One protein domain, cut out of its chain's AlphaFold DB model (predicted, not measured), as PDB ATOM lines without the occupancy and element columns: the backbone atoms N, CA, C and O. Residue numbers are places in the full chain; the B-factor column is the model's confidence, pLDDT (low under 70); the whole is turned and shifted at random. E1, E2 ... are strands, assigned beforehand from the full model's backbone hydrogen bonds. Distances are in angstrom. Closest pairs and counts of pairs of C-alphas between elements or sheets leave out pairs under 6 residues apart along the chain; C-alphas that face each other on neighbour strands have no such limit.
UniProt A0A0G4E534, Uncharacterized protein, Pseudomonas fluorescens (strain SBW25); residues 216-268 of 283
ATOM      1  N   HIS A 216     -20.012 -76.936 -11.573       95.75
ATOM      2  CA  HIS A 216     -19.236 -77.994 -10.941       95.75
ATOM      3  C   HIS A 216     -20.032 -79.297 -10.905       95.75
ATOM      4  O   HIS A 216     -21.127 -79.353 -10.343       95.75
ATOM      5  N   TYR A 217     -19.447 -80.349 -11.477       96.12
ATOM      6  CA  TYR A 217     -19.976 -81.723 -11.459       96.12
ATOM      7  C   TYR A 217     -19.371 -82.578 -10.331       96.12
ATOM      8  O   TYR A 217     -19.656 -83.764 -10.200       96.12
ATOM      9  N   SER A 218     -18.541 -81.962  -9.492       96.44
ATOM     10  CA  SER A 218     -18.021 -82.491  -8.231       96.44
ATOM     11  C   SER A 218     -18.144 -81.409  -7.164       96.44
ATOM     12  O   SER A 218     -18.220 -80.235  -7.511       96.44
ATOM     13  N   ILE A 219     -18.137 -81.774  -5.880       96.38
ATOM     14  CA  ILE A 219     -18.191 -80.795  -4.784       96.38
ATOM     15  C   ILE A 219     -16.903 -79.947  -4.801       96.38
ATOM     16  O   ILE A 219     -15.822 -80.515  -4.628       96.38
ATOM     17  N   PRO A 220     -16.992 -78.619  -5.013       95.12
ATOM     18  CA  PRO A 220     -15.833 -77.729  -5.006       95.12
ATOM     19  C   PRO A 220     -15.104 -77.697  -3.664       95.12
ATOM     20  O   PRO A 220     -15.704 -77.867  -2.604       95.12
ATOM     21  N   SER A 221     -13.805 -77.406  -3.711       94.31
ATOM     22  CA  SER A 221     -12.994 -77.113  -2.524       94.31
ATOM     23  C   SER A 221     -13.037 -75.639  -2.116       94.31
ATOM     24  O   SER A 221     -12.441 -75.278  -1.108       94.31
ATOM     25  N   GLU A 222     -13.676 -74.778  -2.906       95.00
ATOM     26  CA  GLU A 222     -13.800 -73.350  -2.619       95.00
ATOM     27  C   GLU A 222     -15.005 -73.094  -1.704       95.00
ATOM     28  O   GLU A 222     -16.131 -73.509  -1.997       95.00
ATOM     29  N   GLU A 223     -14.762 -72.422  -0.577       95.06
ATOM     30  CA  GLU A 223     -15.810 -72.022   0.363       95.06
ATOM     31  C   GLU A 223     -16.762 -71.006  -0.270       95.06
ATOM     32  O   GLU A 223     -16.335 -70.059  -0.927       95.06
ATOM     33  N   GLY A 224     -18.062 -71.174  -0.034       94.38
ATOM     34  CA  GLY A 224     -19.043 -70.185  -0.454       94.38
ATOM     35  C   GLY A 224     -20.465 -70.709  -0.570       94.38
ATOM     36  O   GLY A 224     -20.778 -71.864  -0.266       94.38
ATOM     37  N   LEU A 225     -21.334 -69.812  -1.028       94.00
ATOM     38  CA  LEU A 225     -22.727 -70.096  -1.344       94.00
ATOM     39  C   LEU A 225     -22.838 -70.577  -2.793       94.00
ATOM     40  O   LEU A 225     -22.309 -69.939  -3.694       94.00
ATOM     41  N   TYR A 226     -23.561 -71.665  -3.028       95.75
ATOM     42  CA  TYR A 226     -23.771 -72.254  -4.350       95.75
ATOM     43  C   TYR A 226     -25.257 -72.514  -4.591       95.75
ATOM     44  O   TYR A 226     -26.025 -72.731  -3.653       95.75
ATOM     45  N   TRP A 227     -25.654 -72.558  -5.861       94.69
ATOM     46  CA  TRP A 227     -26.933 -73.133  -6.271       94.69
ATOM     47  C   TRP A 227     -26.743 -74.596  -6.635       94.69
ATOM     48  O   TRP A 227     -25.960 -74.910  -7.527       94.69
ATOM     49  N   TYR A 228     -27.467 -75.484  -5.962       95.38
ATOM     50  CA  TYR A 228     -27.525 -76.903  -6.284       95.38
ATOM     51  C   TYR A 228     -28.727 -77.202  -7.172       95.38
ATOM     52  O   TYR A 228     -29.858 -76.836  -6.833       95.38
ATOM     53  N   PHE A 229     -28.469 -77.896  -8.276       96.00
ATOM     54  CA  PHE A 229     -29.460 -78.325  -9.247       96.00
ATOM     55  C   PHE A 229     -29.615 -79.842  -9.177       96.00
ATOM     56  O   PHE A 229     -28.674 -80.589  -9.442       96.00
ATOM     57  N   GLU A 230     -30.823 -80.278  -8.832       93.69
ATOM     58  CA  GLU A 230     -31.243 -81.676  -8.858       93.69
ATOM     59  C   GLU A 230     -32.241 -81.885  -9.999       93.69
ATOM     60  O   GLU A 230     -33.082 -81.026 -10.289       93.69
ATOM     61  N   LYS A 231     -32.153 -83.036 -10.666       89.94
ATOM     62  CA  LYS A 231     -33.001 -83.354 -11.815       89.94
ATOM     63  C   LYS A 231     -34.483 -83.345 -11.422       89.94
ATOM     64  O   LYS A 231     -34.916 -84.123 -10.580       89.94
ATOM     65  N   GLY A 232     -35.271 -82.497 -12.085       88.44
ATOM     66  CA  GLY A 232     -36.718 -82.392 -11.857       88.44
ATOM     67  C   GLY A 232     -37.117 -81.608 -10.601       88.44
ATOM     68  O   GLY A 232     -38.307 -81.517 -10.306       88.44
ATOM     69  N   ALA A 233     -36.157 -81.019  -9.884       87.38
ATOM     70  CA  ALA A 233     -36.405 -80.182  -8.719       87.38
ATOM     71  C   ALA A 233     -36.033 -78.718  -8.990       87.38
ATOM     72  O   ALA A 233     -35.318 -78.385  -9.937       87.38
ATOM     73  N   ARG A 234     -36.530 -77.815  -8.139       83.75
ATOM     74  CA  ARG A 234     -36.120 -76.408  -8.177       83.75
ATOM     75  C   ARG A 234     -34.704 -76.262  -7.605       83.75
ATOM     76  O   ARG A 234     -34.395 -76.945  -6.627       83.75
ATOM     77  N   PRO A 235     -33.875 -75.352  -8.148       90.62
ATOM     78  CA  PRO A 235     -32.552 -75.088  -7.601       90.62
ATOM     79  C   PRO A 235     -32.653 -74.626  -6.151       90.62
ATOM     80  O   PRO A 235     -33.560 -73.867  -5.797       90.62
ATOM     81  N   ARG A 236     -31.721 -75.068  -5.308       90.81
ATOM     82  CA  ARG A 236     -31.699 -74.706  -3.885       90.81
ATOM     83  C   ARG A 236     -30.343 -74.150  -3.469       90.81
ATOM     84  O   ARG A 236     -29.321 -74.623  -3.972       90.81
ATOM     85  N   PRO A 237     -30.313 -73.179  -2.547       94.00
ATOM     86  CA  PRO A 237     -29.060 -72.640  -2.058       94.00
ATOM     87  C   PRO A 237     -28.398 -73.657  -1.118       94.00
ATOM     88  O   PRO A 237     -29.058 -74.279  -0.277       94.00
ATOM     89  N   VAL A 238     -27.089 -73.834  -1.264       95.44
ATOM     90  CA  VAL A 238     -26.266 -74.703  -0.419       95.44
ATOM     91  C   VAL A 238     -24.957 -74.012  -0.066       95.44
ATOM     92  O   VAL A 238     -24.432 -73.214  -0.837       95.44
ATOM     93  N   MET A 239     -24.430 -74.313   1.112       96.12
ATOM     94  CA  MET A 239     -23.167 -73.791   1.610       96.12
ATOM     95  C   MET A 239     -22.091 -74.865   1.513       96.12
ATOM     96  O   MET A 239     -22.298 -75.996   1.962       96.12
ATOM     97  N   ILE A 240     -20.931 -74.492   0.986       96.38
ATOM     98  CA  ILE A 240     -19.708 -75.289   1.049       96.38
ATOM     99  C   ILE A 240     -18.772 -74.604   2.020       96.38
ATOM    100  O   ILE A 240     -18.472 -73.428   1.865       96.38
ATOM    101  N   ASN A 241     -18.315 -75.344   3.024       95.75
ATOM    102  CA  ASN A 241     -17.319 -74.872   3.974       95.75
ATOM    103  C   ASN A 241     -16.341 -76.029   4.236       95.75
ATOM    104  O   ASN A 241     -16.632 -76.887   5.073       95.75
ATOM    105  N   PRO A 242     -15.208 -76.098   3.516       93.50
ATOM    106  CA  PRO A 242     -14.257 -77.205   3.625       93.50
ATOM    107  C   PRO A 242     -13.645 -77.340   5.024       93.50
ATOM    108  O   PRO A 242     -13.276 -78.442   5.418       93.50
ATOM    109  N   SER A 243     -13.571 -76.249   5.795       93.75
ATOM    110  CA  SER A 243     -13.066 -76.262   7.174       93.75
ATOM    111  C   SER A 243     -14.015 -76.952   8.156       93.75
ATOM    112  O   SER A 243     -13.564 -77.479   9.170       93.75
ATOM    113  N   LYS A 244     -15.324 -76.955   7.879       93.62
ATOM    114  CA  LYS A 244     -16.352 -77.589   8.722       93.62
ATOM    115  C   LYS A 244     -16.838 -78.921   8.160       93.62
ATOM    116  O   LYS A 244     -17.095 -79.847   8.925       93.62
ATOM    117  N   TRP A 245     -16.979 -79.021   6.840       92.44
ATOM    118  CA  TRP A 245     -17.584 -80.155   6.143       92.44
ATOM    119  C   TRP A 245     -16.742 -80.555   4.927       92.44
ATOM    120  O   TRP A 245     -17.049 -80.229   3.781       92.44
ATOM    121  N   VAL A 246     -15.655 -81.283   5.184       93.81
ATOM    122  CA  VAL A 246     -14.728 -81.741   4.140       93.81
ATOM    123  C   VAL A 246     -15.468 -82.582   3.096       93.81
ATOM    124  O   VAL A 246     -16.035 -83.625   3.422       93.81
ATOM    125  N   GLY A 247     -15.462 -82.120   1.840       93.38
ATOM    126  CA  GLY A 247     -16.090 -82.820   0.715       93.38
ATOM    127  C   GLY A 247     -17.617 -82.901   0.798       93.38
ATOM    128  O   GLY A 247     -18.204 -83.818   0.229       93.38
ATOM    129  N   LYS A 248     -18.267 -81.989   1.530       96.19
ATOM    130  CA  LYS A 248     -19.730 -81.928   1.631       96.19
ATOM    131  C   LYS A 248     -20.243 -80.516   1.395       96.19
ATOM    132  O   LYS A 248     -19.544 -79.534   1.634       96.19
ATOM    133  N   PHE A 249     -21.509 -80.430   1.014       95.94
ATOM    134  CA  PHE A 249     -22.277 -79.194   1.084       95.94
ATOM    135  C   PHE A 249     -23.473 -79.369   2.018       95.94
ATOM    136  O   PHE A 249     -23.977 -80.478   2.217       95.94
ATOM    137  N   LYS A 250     -23.936 -78.258   2.589       96.31
ATOM    138  CA  LYS A 250     -25.082 -78.217   3.495       96.31
ATOM    139  C   LYS A 250     -26.144 -77.273   2.963       96.31
ATOM    140  O   LYS A 250     -25.876 -76.114   2.666       96.31
ATOM    141  N   SER A 251     -27.360 -77.770   2.842       90.88
ATOM    142  CA  SER A 251     -28.518 -76.951   2.494       90.88
ATOM    143  C   SER A 251     -29.052 -76.195   3.715       90.88
ATOM    144  O   SER A 251     -28.818 -76.582   4.861       90.88
ATOM    145  N   PHE A 252     -29.793 -75.111   3.482       84.81
ATOM    146  CA  PHE A 252     -30.303 -74.245   4.556       84.81
ATOM    147  C   PHE A 252     -31.338 -74.920   5.466       84.81
ATOM    148  O   PHE A 252     -31.555 -74.460   6.582       84.81
ATOM    149  N   ASN A 253     -31.943 -76.031   5.036       84.50
ATOM    150  CA  ASN A 253     -32.813 -76.842   5.892       84.50
ATOM    151  C   ASN A 253     -32.030 -77.815   6.802       84.50
ATOM    152  O   ASN A 253     -32.636 -78.601   7.525       84.50
ATOM    153  N   GLY A 254     -30.694 -77.788   6.751       86.06
ATOM    154  CA  GLY A 254     -29.815 -78.621   7.562       86.06
ATOM    155  C   GLY A 254     -29.386 -79.938   6.912       86.06
ATOM    156  O   GLY A 254     -28.508 -80.592   7.472       86.06
ATOM    157  N   ALA A 255     -29.928 -80.319   5.749       89.19
ATOM    158  CA  ALA A 255     -29.513 -81.543   5.069       89.19
ATOM    159  C   ALA A 255     -28.095 -81.407   4.493       89.19
ATOM    160  O   ALA A 255     -27.775 -80.417   3.826       89.19
ATOM    161  N   GLU A 256     -27.267 -82.418   4.747       94.56
ATOM    162  CA  GLU A 256     -25.881 -82.521   4.289       94.56
ATOM    163  C   GLU A 256     -25.762 -83.574   3.189       94.56
ATOM    164  O   GLU A 256     -26.411 -84.619   3.246       94.56
ATOM    165  N   GLN A 257     -24.910 -83.314   2.202       95.12
ATOM    166  CA  GLN A 257     -24.697 -84.218   1.079       95.12
ATOM    167  C   GLN A 257     -23.223 -84.210   0.670       95.12
ATOM    168  O   GLN A 257     -22.594 -83.156   0.592       95.12
ATOM    169  N   SER A 258     -22.666 -85.401   0.440       96.38
ATOM    170  CA  SER A 258     -21.241 -85.609   0.142       96.38
ATOM    171  C   SER A 258     -20.987 -86.191  -1.253       96.38
ATOM    172  O   SER A 258     -19.921 -86.742  -1.509       96.38
ATOM    173  N   TRP A 259     -21.977 -86.117  -2.146       95.06
ATOM    174  CA  TRP A 259     -21.884 -86.559  -3.541       95.06
ATOM    175  C   TRP A 259     -22.844 -85.762  -4.434       95.06
ATOM    176  O   TRP A 259     -23.816 -85.189  -3.949       95.06
ATOM    177  N   LEU A 260     -22.600 -85.766  -5.741       95.38
ATOM    178  CA  LEU A 260     -23.547 -85.327  -6.769       95.38
ATOM    179  C   LEU A 260     -23.918 -86.551  -7.609       95.38
ATOM    180  O   LEU A 260     -23.040 -87.357  -7.925       95.38
ATOM    181  N   ARG A 261     -25.202 -86.739  -7.924       94.38
ATOM    182  CA  ARG A 261     -25.622 -87.805  -8.850       94.38
ATOM    183  C   ARG A 261     -25.442 -87.370 -10.304       94.38
ATOM    184  O   ARG A 261     -25.196 -86.205 -10.602       94.38
ATOM    185  N   GLU A 262     -25.606 -88.316 -11.224       94.00
ATOM    186  CA  GLU A 262     -25.594 -88.033 -12.658       94.00
ATOM    187  C   GLU A 262     -26.656 -86.982 -13.030       94.00
ATOM    188  O   GLU A 262     -27.844 -87.133 -12.730       94.00
ATOM    189  N   GLY A 263     -26.213 -85.904 -13.679       92.44
ATOM    190  CA  GLY A 263     -27.058 -84.769 -14.055       92.44
ATOM    191  C   GLY A 263     -27.305 -83.748 -12.940       92.44
ATOM    192  O   GLY A 263     -27.976 -82.750 -13.195       92.44
ATOM    193  N   GLU A 264     -26.768 -83.957 -11.734       96.25
ATOM    194  CA  GLU A 264     -26.755 -82.952 -10.670       96.25
ATOM    195  C   GLU A 264     -25.479 -82.106 -10.749       96.25
ATOM    196  O   GLU A 264     -24.404 -82.602 -11.090       96.25
ATOM    197  N   TYR A 265     -25.585 -80.818 -10.425       97.31
ATOM    198  CA  TYR A 265     -24.448 -79.898 -10.480       97.31
ATOM    199  C   TYR A 265     -24.614 -78.711  -9.527       97.31
ATOM    200  O   TYR A 265     -25.698 -78.443  -8.999       97.31
ATOM    201  N   LEU A 266     -23.511 -77.998  -9.306       96.75
ATOM    202  CA  LEU A 266     -23.442 -76.782  -8.499       96.75
ATOM    203  C   LEU A 266     -23.038 -75.586  -9.369       96.75
ATOM    204  O   LEU A 266     -22.197 -75.730 -10.252       96.75
ATOM    205  N   ILE A 267     -23.591 -74.404  -9.093       95.50
ATOM    206  CA  ILE A 267     -23.172 -73.131  -9.704       95.50
ATOM    207  C   ILE A 267     -22.727 -72.159  -8.607       95.50
ATOM    208  O   ILE A 267     -23.516 -71.829  -7.714       95.50
ATOM    209  N   GLY A 268     -21.484 -71.679  -8.677       94.38
ATOM    210  CA  GLY A 268     -20.921 -70.734  -7.708       94.38
ATOM    211  C   GLY A 268     -19.388 -70.795  -7.598       94.38
ATOM    212  O   GLY A 268     -18.765 -71.464  -8.424       94.38
TER     213      GLY A 268
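Overview. This is residues 216 to 268 of the 283 residues of an uncharacterized protein of Pseudomonas fluorescens (strain SBW25) (UniProt A0A0G4E534). With little regular structure, this is a small, strongly twisted sheet of four short strands, with the loop of residues 252 to 264 joining its two edge strands, E3 and E4. The printed part has 53 residues, under half in named strands, E1 to E4; the sheet's order is E3 E2 E1 E4, antiparallel, and the class all strand. It is compact, radius of gyration of the C-alphas 9.9 A, spanning 31 by 21 by 17 A.

Arrangement. E1, residues 224 to 229, and E2, residues 236 to 240, form a hairpin; N 226 and O 238 are 2.8 A apart, within hydrogen-bond range. E2 and E3, residues 249 to 251, form another, with N 239 and O 250 at 2.8 A. E1, E2 and E3 make a meander, each the antiparallel neighbour of the one before. E4, residues 265 to 267, is antiparallel to E1, with N 227 and O 267 at 2.9 A: a Greek key, first strand beside fourth.

Along the chain. E1 begins at C-alpha 224 (-19.043, -70.185, -0.454) and measures 15.9 A, E2 13.0 A, E3 6.8 A; E4, 6.9 A, ends at C-alpha 267 (-23.172, -73.131, -9.704).

Size, cuts and confidence. The C-alphas farthest apart, of Gly 232 and Ser 243, are 31.0 A apart. The printed part has no cut; the link E3 to E4 is long. No printed residue is under 70 in pLDDT.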